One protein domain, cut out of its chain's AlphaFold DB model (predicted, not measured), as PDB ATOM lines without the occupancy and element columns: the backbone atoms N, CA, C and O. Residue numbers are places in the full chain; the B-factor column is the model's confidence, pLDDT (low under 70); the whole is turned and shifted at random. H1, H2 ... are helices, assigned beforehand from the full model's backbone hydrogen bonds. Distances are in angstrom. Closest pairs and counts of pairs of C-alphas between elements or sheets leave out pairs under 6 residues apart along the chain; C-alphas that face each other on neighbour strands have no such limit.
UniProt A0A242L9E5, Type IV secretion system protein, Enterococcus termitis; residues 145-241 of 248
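This is residues 145 to 241 of the 248 residues of the protein "Type IV secretion system protein" of Enterococcus termitis (UniProt A0A242L9E5). A helical hairpin, H1 and H2, packs at its open end on one side of a long helix, H3, which crosses it steeply, and a short last helix, H4, crosses the opposite side of H3. H3 is the middle piece, touching the three other helices, while residues 236 to 241, of which 236 to 240 belong to H4, stick out. The printed part has 97 residues with four named helices, in the order H1, H2, H3, H4, and no named strand; the class is all helix. The whole is only just compact, close to loose, with a radius of gyration of the C-alphas of 15.1 A, and its elongated outline spans 49 by 31 by 19 A.

H1, residues 145 to 157, and H2, residues 162 to 183, form a helical hairpin. They touch at a shallow tilt of 16 degrees and run opposite ways, and their closest C-alphas, of Tyr 154 and Ser 165, are 4.4 A apart. H3, residues 195 to 219, is the hub, touching the three other helices. H1 touches residues 214 to 218 of H3 alone, at a steep tilt of 52 degrees, the same way; the closest C-alphas, of Phe 148 and Ala 214, are 6.1 A apart. Residues 173 to 181 of H2 touch residues 203 to 211 of H3, at a steep tilt of 46 degrees, opposite ways; the closest C-alphas, of Ala 180 and Arg 203, are 5.4 A apart. H4, residues 228 to 240, touches H3 about perpendicular, at 73 degrees, with residues 231 to 235 of H4 alone and residues 206 to 213 of H3 alone; the closest C-alphas, of Gly 210 and Ile 231, are 6.2 A apart. H4 is apart from H1 and from H2. The packing of the helices is mostly crossed, with one of four touching pairs at a shallow tilt. In H1, H2, H3 and H4 every backbone O i to N i+4 pair is within hydrogen-bond range.

H1 begins at C-alpha 145, (0.769, 7.117, -51.391), and measures 18.5 A from first to last C-alpha. H2 measures 31.5 A. H3, the longest helix with 25 residues, measures 36.5 A and begins at C-alpha 195, (5.588, 1.681, -23.102). H4 measures 18.5 A and ends at C-alpha 240, (18.145, -10.677, -39.375).

The two C-alphas farthest apart, of Glu 160 and Gly 192, are 49.0 A apart. The printed part has no cut. The link from H1 to H2 is tight, that from H2 to H3 is long, with 11 residues, and that from H3 to H4 is short, with 8. Residues 236 to 241, of which 236 to 240 belong to H4, stand free. The mean pLDDT of the printed part is 88.6, and residues 187 to 194, in the long link, are under 70.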
ATOM      1  N   SER A 145       0.707   6.500 -50.056       91.81
ATOM      2  CA  SER A 145       0.769   7.117 -51.391       91.81
ATOM      3  C   SER A 145       0.863   8.647 -51.344       91.81
ATOM      4  O   SER A 145       1.515   9.257 -52.189       91.81
ATOM      5  N   VAL A 146       0.232   9.280 -50.349       92.31
ATOM      6  CA  VAL A 146       0.276  10.740 -50.159       92.31
ATOM      7  C   VAL A 146       1.691  11.205 -49.803       92.31
ATOM      8  O   VAL A 146       2.189  12.150 -50.413       92.31
ATOM      9  N   VAL A 147       2.368  10.489 -48.899       94.06
ATOM     10  CA  VAL A 147       3.768  10.752 -48.523       94.06
ATOM     11  C   VAL A 147       4.671  10.674 -49.753       94.06
ATOM     12  O   VAL A 147       5.456  11.587 -49.999       94.06
ATOM     13  N   PHE A 148       4.509   9.629 -50.572       93.81
ATOM     14  CA  PHE A 148       5.283   9.466 -51.805       93.81
ATOM     15  C   PHE A 148       5.085  10.626 -52.776       93.81
ATOM     16  O   PHE A 148       6.048  11.119 -53.356       93.81
ATOM     17  N   ASN A 149       3.845  11.089 -52.949       94.06
ATOM     18  CA  ASN A 149       3.541  12.186 -53.863       94.06
ATOM     19  C   ASN A 149       4.184  13.504 -53.416       94.06
ATOM     20  O   ASN A 149       4.711  14.235 -54.256       94.06
ATOM     21  N   TYR A 150       4.174  13.804 -52.115       95.50
ATOM     22  CA  TYR A 150       4.880  14.969 -51.581       95.50
ATOM     23  C   TYR A 150       6.394  14.828 -51.724       95.50
ATOM     24  O   TYR A 150       7.043  15.748 -52.218       95.50
ATOM     25  N   TYR A 151       6.949  13.657 -51.408       95.25
ATOM     26  CA  TYR A 151       8.382  13.416 -51.552       95.25
ATOM     27  C   TYR A 151       8.842  13.505 -53.017       95.25
ATOM     28  O   TYR A 151       9.844  14.144 -53.328       95.25
ATOM     29  N   LYS A 152       8.067  12.948 -53.954       94.31
ATOM     30  CA  LYS A 152       8.329  13.051 -55.395       94.31
ATOM     31  C   LYS A 152       8.340  14.507 -55.869       94.31
ATOM     32  O   LYS A 152       9.224  14.874 -56.638       94.31
ATOM     33  N   LYS A 153       7.402  15.336 -55.390       94.31
ATOM     34  CA  LYS A 153       7.382  16.784 -55.670       94.31
ATOM     35  C   LYS A 153       8.590  17.513 -55.081       94.31
ATOM     36  O   LYS A 153       9.118  18.417 -55.719       94.31
ATOM     37  N   TYR A 154       9.036  17.119 -53.888       94.69
ATOM     38  CA  TYR A 154      10.274  17.636 -53.305       94.69
ATOM     39  C   TYR A 154      11.472  17.357 -54.221       94.69
ATOM     40  O   TYR A 154      12.202  18.290 -54.546       94.69
ATOM     41  N   VAL A 155      11.644  16.109 -54.671       92.88
ATOM     42  CA  VAL A 155      12.768  15.725 -55.540       92.88
ATOM     43  C   VAL A 155      12.719  16.466 -56.875       92.88
ATOM     44  O   VAL A 155      13.751  16.965 -57.309       92.88
ATOM     45  N   SER A 156      11.542  16.602 -57.498       91.44
ATOM     46  CA  SER A 156      11.423  17.294 -58.790       91.44
ATOM     47  C   SER A 156      11.732  18.790 -58.713       91.44
ATOM     48  O   SER A 156      12.266  19.344 -59.659       91.44
ATOM     49  N   LEU A 157      11.396  19.449 -57.600       92.19
ATOM     50  CA  LEU A 157      11.582  20.898 -57.428       92.19
ATOM     51  C   LEU A 157      12.907  21.266 -56.757       92.19
ATOM     52  O   LEU A 157      13.189  22.449 -56.573       92.19
ATOM     53  N   LYS A 158      13.706  20.273 -56.350       90.00
ATOM     54  CA  LYS A 158      14.910  20.470 -55.537       90.00
ATOM     55  C   LYS A 158      15.919  21.416 -56.191       90.00
ATOM     56  O   LYS A 158      16.517  22.225 -55.482       90.00
ATOM     57  N   ASP A 159      16.059  21.323 -57.511       88.38
ATOM     58  CA  ASP A 159      17.017  22.112 -58.289       88.38
ATOM     59  C   ASP A 159      16.416  23.432 -58.812       88.38
ATOM     60  O   ASP A 159      17.146  24.393 -59.034       88.38
ATOM     61  N   GLU A 160      15.087  23.513 -58.953       89.06
ATOM     62  CA  GLU A 160      14.384  24.689 -59.493       89.06
ATOM     63  C   GLU A 160      14.004  25.710 -58.410       89.06
ATOM     64  O   GLU A 160      14.214  26.912 -58.569       89.06
ATOM     65  N   ASN A 161      13.427  25.247 -57.296       91.00
ATOM     66  CA  ASN A 161      12.893  26.109 -56.246       91.00
ATOM     67  C   ASN A 161      13.084  25.484 -54.860       91.00
ATOM     68  O   ASN A 161      12.213  24.792 -54.328       91.00
ATOM     69  N   LYS A 162      14.214  25.812 -54.231       88.38
ATOM     70  CA  LYS A 162      14.601  25.278 -52.918       88.38
ATOM     71  C   LYS A 162      13.597  25.588 -51.801       88.38
ATOM     72  O   LYS A 162      13.430  24.791 -50.876       88.38
ATOM     73  N   HIS A 163      12.935  26.745 -51.849       88.44
ATOM     74  CA  HIS A 163      11.950  27.116 -50.831       88.44
ATOM     75  C   HIS A 163      10.705  26.236 -50.935       88.44
ATOM     76  O   HIS A 163      10.248  25.672 -49.940       88.44
ATOM     77  N   GLU A 164      10.182  26.077 -52.150       90.06
ATOM     78  CA  GLU A 164       9.000  25.257 -52.383       90.06
ATOM     79  C   GLU A 164       9.285  23.759 -52.216       90.06
ATOM     80  O   GLU A 164       8.467  23.043 -51.633       90.06
ATOM     81  N   SER A 165      10.461  23.288 -52.636       91.50
ATOM     82  CA  SER A 165      10.879  21.903 -52.420       91.50
ATOM     83  C   SER A 165      10.912  21.574 -50.924       91.50
ATOM     84  O   SER A 165      10.367  20.555 -50.502       91.50
ATOM     85  N   THR A 166      11.477  22.463 -50.099       92.88
ATOM     86  CA  THR A 166      11.557  22.265 -48.643       92.88
ATOM     87  C   THR A 166      10.166  22.149 -48.016       92.88
ATOM     88  O   THR A 166       9.957  21.275 -47.179       92.88
ATOM     89  N   ARG A 167       9.182  22.938 -48.479       94.75
ATOM     90  CA  ARG A 167       7.782  22.802 -48.035       94.75
ATOM     91  C   ARG A 167       7.248  21.392 -48.294       94.75
ATOM     92  O   ARG A 167       6.651  20.797 -47.405       94.75
ATOM     93  N   PHE A 168       7.468  20.843 -49.489       95.19
ATOM     94  CA  PHE A 168       6.992  19.499 -49.826       95.19
ATOM     95  C   PHE A 168       7.696  18.387 -49.043       95.19
ATOM     96  O   PHE A 168       7.056  17.388 -48.720       95.19
ATOM     97  N   LEU A 169       8.972  18.568 -48.689       94.62
ATOM     98  CA  LEU A 169       9.662  17.652 -47.782       94.62
ATOM     99  C   LEU A 169       8.999  17.653 -46.397       94.62
ATOM    100  O   LEU A 169       8.674  16.589 -45.878       94.62
ATOM    101  N   THR A 170       8.714  18.834 -45.843       95.50
ATOM    102  CA  THR A 170       8.017  18.965 -44.554       95.50
ATOM    103  C   THR A 170       6.614  18.349 -44.586       95.50
ATOM    104  O   THR A 170       6.223  17.669 -43.640       95.50
ATOM    105  N   GLU A 171       5.851  18.526 -45.670       95.62
ATOM    106  CA  GLU A 171       4.542  17.872 -45.833       95.62
ATOM    107  C   GLU A 171       4.663  16.341 -45.893       95.62
ATOM    108  O   GLU A 171       3.881  15.633 -45.258       95.62
ATOM    109  N   ALA A 172       5.671  15.813 -46.598       95.75
ATOM    110  CA  ALA A 172       5.931  14.376 -46.641       95.75
ATOM    111  C   ALA A 172       6.243  13.816 -45.242       95.75
ATOM    112  O   ALA A 172       5.661  12.809 -44.837       95.75
ATOM    113  N   GLU A 173       7.112  14.485 -44.482       95.12
ATOM    114  CA  GLU A 173       7.452  14.107 -43.105       95.12
ATOM    115  C   GLU A 173       6.236  14.180 -42.172       95.12
ATOM    116  O   GLU A 173       6.008  13.266 -41.377       95.12
ATOM    117  N   ASN A 174       5.417  15.228 -42.290       95.56
ATOM    118  CA  ASN A 174       4.206  15.394 -41.490       95.56
ATOM    119  C   ASN A 174       3.172  14.296 -41.768       95.56
ATOM    120  O   ASN A 174       2.602  13.745 -40.824       95.56
ATOM    121  N   GLU A 175       2.944  13.939 -43.032       94.69
ATOM    122  CA  GLU A 175       2.039  12.843 -43.394       94.69
ATOM    123  C   GLU A 175       2.580  11.471 -42.981       94.69
ATOM    124  O   GLU A 175       1.828  10.607 -42.513       94.69
ATOM    125  N   LEU A 176       3.897  11.264 -43.076       94.81
ATOM    126  CA  LEU A 176       4.526  10.030 -42.615       94.81
ATOM    127  C   LEU A 176       4.419   9.902 -41.095       94.81
ATOM    128  O   LEU A 176       4.092   8.831 -40.581       94.81
ATOM    129  N   LYS A 177       4.600  11.014 -40.378       94.44
ATOM    130  CA  LYS A 177       4.374  11.107 -38.938       94.44
ATOM    131  C   LYS A 177       2.922  10.791 -38.591       94.44
ATOM    132  O   LYS A 177       2.698   9.936 -37.740       94.44
ATOM    133  N   ARG A 178       1.934  11.395 -39.264       92.50
ATOM    134  CA  ARG A 178       0.498  11.081 -39.074       92.50
ATOM    135  C   ARG A 178       0.219   9.589 -39.260       92.50
ATOM    136  O   ARG A 178      -0.401   8.975 -38.396       92.50
ATOM    137  N   SER A 179       0.766   8.998 -40.320       92.94
ATOM    138  CA  SER A 179       0.664   7.558 -40.586       92.94
ATOM    139  C   SER A 179       1.284   6.721 -39.461       92.94
ATOM    140  O   SER A 179       0.679   5.756 -38.996       92.94
ATOM    141  N   ALA A 180       2.455   7.119 -38.953       92.56
ATOM    142  CA  ALA A 180       3.105   6.462 -37.821       92.56
ATOM    143  C   ALA A 180       2.258   6.539 -36.536       92.56
ATOM    144  O   ALA A 180       2.187   5.565 -35.792       92.56
ATOM    145  N   PHE A 181       1.575   7.658 -36.277       90.44
ATOM    146  CA  PHE A 181       0.633   7.769 -35.155       90.44
ATOM    147  C   PHE A 181      -0.575   6.837 -35.308       90.44
ATOM    148  O   PHE A 181      -1.032   6.279 -34.313       90.44
ATOM    149  N   THR A 182      -1.075   6.642 -36.533       89.94
ATOM    150  CA  THR A 182      -2.172   5.703 -36.806       89.94
ATOM    151  C   THR A 182      -1.756   4.248 -36.590       89.94
ATOM    152  O   THR A 182      -2.522   3.494 -35.991       89.94
ATOM    153  N   PHE A 183      -0.561   3.852 -37.047       89.31
ATOM    154  CA  PHE A 183      -0.065   2.477 -36.901       89.31
ATOM    155  C   PHE A 183       0.404   2.147 -35.484       89.31
ATOM    156  O   PHE A 183       0.132   1.061 -34.980       89.31
ATOM    157  N   PHE A 184       1.090   3.082 -34.831       90.19
ATOM    158  CA  PHE A 184       1.658   2.896 -33.500       90.19
ATOM    159  C   PHE A 184       0.905   3.779 -32.512       90.19
ATOM    160  O   PHE A 184       1.352   4.881 -32.182       90.19
ATOM    161  N   GLN A 185      -0.262   3.322 -32.063       85.81
ATOM    162  CA  GLN A 185      -1.062   4.046 -31.077       85.81
ATOM    163  C   GLN A 185      -0.421   3.953 -29.690       85.81
ATOM    164  O   GLN A 185       0.063   2.903 -29.276       85.81
ATOM    165  N   SER A 186      -0.411   5.071 -28.971       76.44
ATOM    166  CA  SER A 186      -0.062   5.107 -27.552       76.44
ATOM    167  C   SER A 186      -1.359   5.081 -26.759       76.44
ATOM    168  O   SER A 186      -2.111   6.052 -26.803       76.44
ATOM    169  N   THR A 187      -1.641   3.988 -26.058       67.81
ATOM    170  CA  THR A 187      -2.783   3.947 -25.145       67.81
ATOM    171  C   THR A 187      -2.412   4.723 -23.886       67.81
ATOM    172  O   THR A 187      -1.561   4.279 -23.110       67.81
ATOM    173  N   GLU A 188      -3.024   5.888 -23.677       57.94
ATOM    174  CA  GLU A 188      -2.931   6.583 -22.394       57.94
ATOM    175  C   GLU A 188      -3.458   5.638 -21.299       57.94
ATOM    176  O   GLU A 188      -4.612   5.216 -21.324       57.94
ATOM    177  N   GLY A 189      -2.576   5.215 -20.387       57.91
ATOM    178  CA  GLY A 189      -2.927   4.380 -19.232       57.91
ATOM    179  C   GLY A 189      -2.671   2.868 -19.330       57.91
ATOM    180  O   GLY A 189      -2.874   2.193 -18.327       57.91
ATOM    181  N   GLN A 190      -2.199   2.310 -20.459       54.06
ATOM    182  CA  GLN A 190      -1.851   0.866 -20.540       54.06
ATOM    183  C   GLN A 190      -0.349   0.552 -20.606       54.06
ATOM    184  O   GLN A 190       0.035  -0.616 -20.594       54.06
ATOM    185  N   GLY A 191       0.521   1.559 -20.640       51.78
ATOM    186  CA  GLY A 191       1.966   1.360 -20.574       51.78
ATOM    187  C   GLY A 191       2.508   1.836 -19.236       51.78
ATOM    188  O   GLY A 191       2.364   3.010 -18.912       51.78
ATOM    189  N   GLY A 192       3.202   0.970 -18.494       57.94
ATOM    190  CA  GLY A 192       4.194   1.452 -17.525       57.94
ATOM    191  C   GLY A 192       5.200   2.392 -18.214       57.94
ATOM    192  O   GLY A 192       5.217   2.479 -19.443       57.94
ATOM    193  N   SER A 193       6.065   3.071 -17.456       60.50
ATOM    194  CA  SER A 193       6.995   4.116 -17.944       60.50
ATOM    195  C   SER A 193       7.764   3.789 -19.241       60.50
ATOM    196  O   SER A 193       8.172   4.692 -19.963       60.50
ATOM    197  N   ASN A 194       7.937   2.506 -19.570       66.94
ATOM    198  CA  ASN A 194       8.656   2.031 -20.751       66.94
ATOM    199  C   ASN A 194       7.795   1.920 -22.028       66.94
ATOM    200  O   ASN A 194       8.345   1.877 -23.124       66.94
ATOM    201  N   GLY A 195       6.463   1.869 -21.935       74.69
ATOM    202  CA  GLY A 195       5.588   1.681 -23.102       74.69
ATOM    203  C   GLY A 195       5.633   2.860 -24.078       74.69
ATOM    204  O   GLY A 195       5.718   2.676 -25.291       74.69
ATOM    205  N   GLU A 196       5.661   4.083 -23.548       81.88
ATOM    206  CA  GLU A 196       5.757   5.296 -24.362       81.88
ATOM    207  C   GLU A 196       7.103   5.390 -25.097       81.88
ATOM    208  O   GLU A 196       7.153   5.815 -26.254       81.88
ATOM    209  N   PHE A 197       8.187   4.941 -24.454       86.19
ATOM    210  CA  PHE A 197       9.510   4.866 -25.070       86.19
ATOM    211  C   PHE A 197       9.502   3.951 -26.302       86.19
ATOM    212  O   PHE A 197       9.914   4.383 -27.379       86.19
ATOM    213  N   TRP A 198       8.972   2.730 -26.181       86.25
ATOM    214  CA  TRP A 198       8.928   1.777 -27.295       86.25
ATOM    215  C   TRP A 198       8.054   2.265 -28.448       86.25
ATOM    216  O   TRP A 198       8.459   2.174 -29.605       86.25
ATOM    217  N   VAL A 199       6.901   2.873 -28.154       89.25
ATOM    218  CA  VAL A 199       6.038   3.457 -29.193       89.25
ATOM    219  C   VAL A 199       6.758   4.587 -29.937       89.25
ATOM    220  O   VAL A 199       6.710   4.641 -31.167       89.25
ATOM    221  N   LYS A 200       7.469   5.473 -29.225       90.19
ATOM    222  CA  LYS A 200       8.285   6.527 -29.852       90.19
ATOM    223  C   LYS A 200       9.409   5.938 -30.709       90.19
ATOM    224  O   LYS A 200       9.597   6.392 -31.837       90.19
ATOM    225  N   ALA A 201      10.107   4.915 -30.217       91.06
ATOM    226  CA  ALA A 201      11.164   4.234 -30.961       91.06
ATOM    227  C   ALA A 201      10.634   3.602 -32.261       91.06
ATOM    228  O   ALA A 201      11.206   3.832 -33.326       91.06
ATOM    229  N   CYS A 202       9.499   2.894 -32.208       91.06
ATOM    230  CA  CYS A 202       8.853   2.311 -33.387       91.06
ATOM    231  C   CYS A 202       8.429   3.375 -34.406       91.06
ATOM    232  O   CYS A 202       8.680   3.212 -35.600       91.06
ATOM    233  N   ARG A 203       7.836   4.488 -33.950       93.12
ATOM    234  CA  ARG A 203       7.469   5.609 -34.831       93.12
ATOM    235  C   ARG A 203       8.699   6.189 -35.529       93.12
ATOM    236  O   ARG A 203       8.661   6.379 -36.738       93.12
ATOM    237  N   ASN A 204       9.787   6.427 -34.796       93.81
ATOM    238  CA  ASN A 204      11.026   6.963 -35.367       93.81
ATOM    239  C   ASN A 204      11.641   6.004 -36.392       93.81
ATOM    240  O   ASN A 204      11.972   6.433 -37.492       93.81
ATOM    241  N   LEU A 205      11.725   4.709 -36.073       93.81
ATOM    242  CA  LEU A 205      12.234   3.697 -36.999       93.81
ATOM    243  C   LEU A 205      11.393   3.626 -38.280       93.81
ATOM    244  O   LEU A 205      11.941   3.616 -39.382       93.81
ATOM    245  N   PHE A 206      10.066   3.631 -38.145       94.75
ATOM    246  CA  PHE A 206       9.145   3.634 -39.278       94.75
ATOM    247  C   PHE A 206       9.309   4.881 -40.154       94.75
ATOM    248  O   PHE A 206       9.366   4.762 -41.376       94.75
ATOM    249  N   MET A 207       9.422   6.068 -39.547       94.75
ATOM    250  CA  MET A 207       9.612   7.322 -40.282       94.75
ATOM    251  C   MET A 207      10.952   7.344 -41.029       94.75
ATOM    252  O   MET A 207      10.971   7.628 -42.224       94.75
ATOM    253  N   SER A 208      12.056   6.993 -40.364       94.19
ATOM    254  CA  SER A 208      13.388   6.987 -40.984       94.19
ATOM    255  C   SER A 208      13.474   5.995 -42.142       94.19
ATOM    256  O   SER A 208      13.918   6.347 -43.234       94.19
ATOM    257  N   THR A 209      12.991   4.766 -41.932       94.81
ATOM    258  CA  THR A 209      12.993   3.725 -42.972       94.81
ATOM    259  C   THR A 209      12.054   4.104 -44.117       94.81
ATOM    260  O   THR A 209      12.412   3.976 -45.284       94.81
ATOM    261  N   GLY A 210      10.866   4.628 -43.798       95.06
ATOM    262  CA  GLY A 210       9.909   5.093 -44.795       95.06
ATOM    263  C   GLY A 210      10.494   6.183 -45.691       95.06
ATOM    264  O   GLY A 210      10.398   6.082 -46.911       95.06
ATOM    265  N   LEU A 211      11.162   7.185 -45.118       94.50
ATOM    266  CA  LEU A 211      11.779   8.256 -45.901       94.50
ATOM    267  C   LEU A 211      12.912   7.737 -46.801       94.50
ATOM    268  O   LEU A 211      12.990   8.124 -47.964       94.50
ATOM    269  N   ALA A 212      13.744   6.822 -46.293       94.06
ATOM    270  CA  ALA A 212      14.816   6.200 -47.073       94.06
ATOM    271  C   ALA A 212      14.273   5.383 -48.261       94.06
ATOM    272  O   ALA A 212      14.761   5.508 -49.384       94.06
ATOM    273  N   ILE A 213      13.215   4.595 -48.040       94.44
ATOM    274  CA  ILE A 213      12.563   3.826 -49.109       94.44
ATOM    275  C   ILE A 213      11.877   4.762 -50.106       94.44
ATOM    276  O   ILE A 213      11.924   4.498 -51.304       94.44
ATOM    277  N   ALA A 214      11.258   5.855 -49.649       94.62
ATOM    278  CA  ALA A 214      10.659   6.847 -50.538       94.62
ATOM    279  C   ALA A 214      11.711   7.479 -51.464       94.62
ATOM    280  O   ALA A 214      11.474   7.570 -52.668       94.62
ATOM    281  N   ASP A 215      12.884   7.843 -50.935       93.56
ATOM    282  CA  ASP A 215      14.007   8.358 -51.728       93.56
ATOM    283  C   ASP A 215      14.469   7.350 -52.784       93.56
ATOM    284  O   ASP A 215      14.515   7.667 -53.975       93.56
ATOM    285  N   GLN A 216      14.717   6.102 -52.382       93.62
ATOM    286  CA  GLN A 216      15.122   5.042 -53.305       93.62
ATOM    287  C   GLN A 216      14.053   4.766 -54.375       93.62
ATOM    288  O   GLN A 216      14.369   4.645 -55.560       93.62
ATOM    289  N   ALA A 217      12.780   4.709 -53.979       94.25
ATOM    290  CA  ALA A 217      11.660   4.473 -54.882       94.25
ATOM    291  C   ALA A 217      11.475   5.617 -55.888       94.25
ATOM    292  O   ALA A 217      11.132   5.358 -57.040       94.25
ATOM    293  N   VAL A 218      11.717   6.874 -55.500       93.50
ATOM    294  CA  VAL A 218      11.681   8.004 -56.442       93.50
ATOM    295  C   VAL A 218      12.860   7.948 -57.411       93.50
ATOM    296  O   VAL A 218      12.638   8.070 -58.614       93.50
ATOM    297  N   ARG A 219      14.085   7.707 -56.924       91.62
ATOM    298  CA  ARG A 219      15.291   7.618 -57.771       91.62
ATOM    299  C   ARG A 219      15.197   6.509 -58.817       91.62
ATOM    300  O   ARG A 219      15.606   6.711 -59.955       91.62
ATOM    301  N   ASN A 220      14.615   5.370 -58.446       92.69
ATOM    302  CA  ASN A 220      14.453   4.221 -59.336       92.69
ATOM    303  C   ASN A 220      13.145   4.255 -60.147       92.69
ATOM    304  O   ASN A 220      12.929   3.387 -60.988       92.69
ATOM    305  N   ASN A 221      12.271   5.240 -59.908       89.75
ATOM    306  CA  ASN A 221      10.931   5.335 -60.496       89.75
ATOM    307  C   ASN A 221      10.038   4.104 -60.211       89.75
ATOM    308  O   ASN A 221       9.306   3.618 -61.074       89.75
ATOM    309  N   GLU A 222      10.065   3.614 -58.970       90.62
ATOM    310  CA  GLU A 222       9.359   2.413 -58.505       90.62
ATOM    311  C   GLU A 222       8.327   2.744 -57.404       90.62
ATOM    312  O   GLU A 222       8.459   2.301 -56.260       90.62
ATOM    313  N   PRO A 223       7.250   3.495 -57.714       83.56
ATOM    314  CA  PRO A 223       6.298   3.993 -56.712       83.56
ATOM    315  C   PRO A 223       5.598   2.880 -55.920       83.56
ATOM    316  O   PRO A 223       5.242   3.063 -54.758       83.56
ATOM    317  N   ILE A 224       5.416   1.709 -56.536       83.94
ATOM    318  CA  ILE A 224       4.742   0.550 -55.931       83.94
ATOM    319  C   ILE A 224       5.535   0.005 -54.734       83.94
ATOM    320  O   ILE A 224       4.940  -0.537 -53.800       83.94
ATOM    321  N   LYS A 225       6.865   0.170 -54.727       87.00
ATOM    322  CA  LYS A 225       7.735  -0.354 -53.666       87.00
ATOM    323  C   LYS A 225       7.664   0.449 -52.371       87.00
ATOM    324  O   LYS A 225       8.051  -0.066 -51.328       87.00
ATOM    325  N   PHE A 226       7.122   1.663 -52.396       92.69
ATOM    326  CA  PHE A 226       6.910   2.433 -51.179       92.69
ATOM    327  C   PHE A 226       5.537   2.131 -50.573       92.69
ATOM    328  O   PHE A 226       4.533   2.745 -50.925       92.69
ATOM    329  N   ASN A 227       5.481   1.159 -49.664       92.44
ATOM    330  CA  ASN A 227       4.261   0.753 -48.967       92.44
ATOM    331  C   ASN A 227       4.593   0.186 -47.566       92.44
ATOM    332  O   ASN A 227       5.750  -0.163 -47.312       92.44
ATOM    333  N   PRO A 228       3.612   0.067 -46.646       91.38
ATOM    334  CA  PRO A 228       3.871  -0.419 -45.287       91.38
ATOM    335  C   PRO A 228       4.501  -1.817 -45.218       91.38
ATOM    336  O   PRO A 228       5.309  -2.079 -44.333       91.38
ATOM    337  N   TYR A 229       4.157  -2.706 -46.156       91.25
ATOM    338  CA  TYR A 229       4.689  -4.068 -46.202       91.25
ATOM    339  C   TYR A 229       6.181  -4.088 -46.566       91.25
ATOM    340  O   TYR A 229       6.958  -4.802 -45.938       91.25
ATOM    341  N   ALA A 230       6.604  -3.247 -47.513       92.56
ATOM    342  CA  ALA A 230       8.014  -3.083 -47.858       92.56
ATOM    343  C   ALA A 230       8.831  -2.541 -46.676       92.56
ATOM    344  O   ALA A 230       9.894  -3.078 -46.379       92.56
ATOM    345  N   ILE A 231       8.307  -1.538 -45.958       93.00
ATOM    346  CA  ILE A 231       8.950  -0.999 -44.746       93.00
ATOM    347  C   ILE A 231       9.123  -2.106 -43.698       93.00
ATOM    348  O   ILE A 231      10.211  -2.271 -43.155       93.00
ATOM    349  N   TYR A 232       8.070  -2.886 -43.436       91.75
ATOM    350  CA  TYR A 232       8.111  -3.997 -42.485       91.75
ATOM    351  C   TYR A 232       9.161  -5.054 -42.856       91.75
ATOM    352  O   TYR A 232       9.972  -5.436 -42.014       91.75
ATOM    353  N   ASN A 233       9.179  -5.495 -44.117       92.38
ATOM    354  CA  ASN A 233      10.126  -6.507 -44.578       92.38
ATOM    355  C   ASN A 233      11.573  -6.024 -44.495       92.38
ATOM    356  O   ASN A 233      12.413  -6.761 -43.993       92.38
ATOM    357  N   ILE A 234      11.848  -4.788 -44.920       91.38
ATOM    358  CA  ILE A 234      13.196  -4.211 -44.859       91.38
ATOM    359  C   ILE A 234      13.679  -4.134 -43.412       91.38
ATOM    360  O   ILE A 234      14.799  -4.539 -43.122       91.38
ATOM    361  N   VAL A 235      12.835  -3.684 -42.480       90.75
ATOM    362  CA  VAL A 235      13.209  -3.630 -41.059       90.75
ATOM    363  C   VAL A 235      13.507  -5.027 -40.504       90.75
ATOM    364  O   VAL A 235      14.497  -5.198 -39.794       90.75
ATOM    365  N   ASN A 236      12.696  -6.035 -40.835       90.06
ATOM    366  CA  ASN A 236      12.945  -7.408 -40.386       90.06
ATOM    367  C   ASN A 236      14.215  -8.004 -40.992       90.06
ATOM    368  O   ASN A 236      14.965  -8.692 -40.303       90.06
ATOM    369  N   GLU A 237      14.467  -7.739 -42.271       89.75
ATOM    370  CA  GLU A 237      15.675  -8.184 -42.954       89.75
ATOM    371  C   GLU A 237      16.910  -7.530 -42.323       89.75
ATOM    372  O   GLU A 237      17.845  -8.238 -41.949       89.75
ATOM    373  N   MET A 238      16.866  -6.221 -42.054       86.56
ATOM    374  CA  MET A 238      17.915  -5.509 -41.315       86.56
ATOM    375  C   MET A 238      18.178  -6.122 -39.934       86.56
ATOM    376  O   MET A 238      19.331  -6.240 -39.533       86.56
ATOM    377  N   GLN A 239      17.137  -6.545 -39.210       83.19
ATOM    378  CA  GLN A 239      17.297  -7.218 -37.914       83.19
ATOM    379  C   GLN A 239      17.868  -8.638 -38.027       83.19
ATOM    380  O   GLN A 239      18.503  -9.120 -37.088       83.19
ATOM    381  N   SER A 240      17.633  -9.323 -39.146       82.50
ATOM    382  CA  SER A 240      18.145 -10.677 -39.375       82.50
ATOM    383  C   SER A 240      19.651 -10.709 -39.655       82.50
ATOM    384  O   SER A 240      20.310 -11.717 -39.387       82.50
ATOM    385  N   ILE A 241      20.213  -9.597 -40.138       81.94
ATOM    386  CA  ILE A 241      21.645  -9.449 -40.388       81.94
ATOM    387  C   ILE A 241      22.354  -9.235 -39.046       81.94
ATOM    388  O   ILE A 241      22.337  -8.153 -38.462       81.94
TER     389      ILE A 241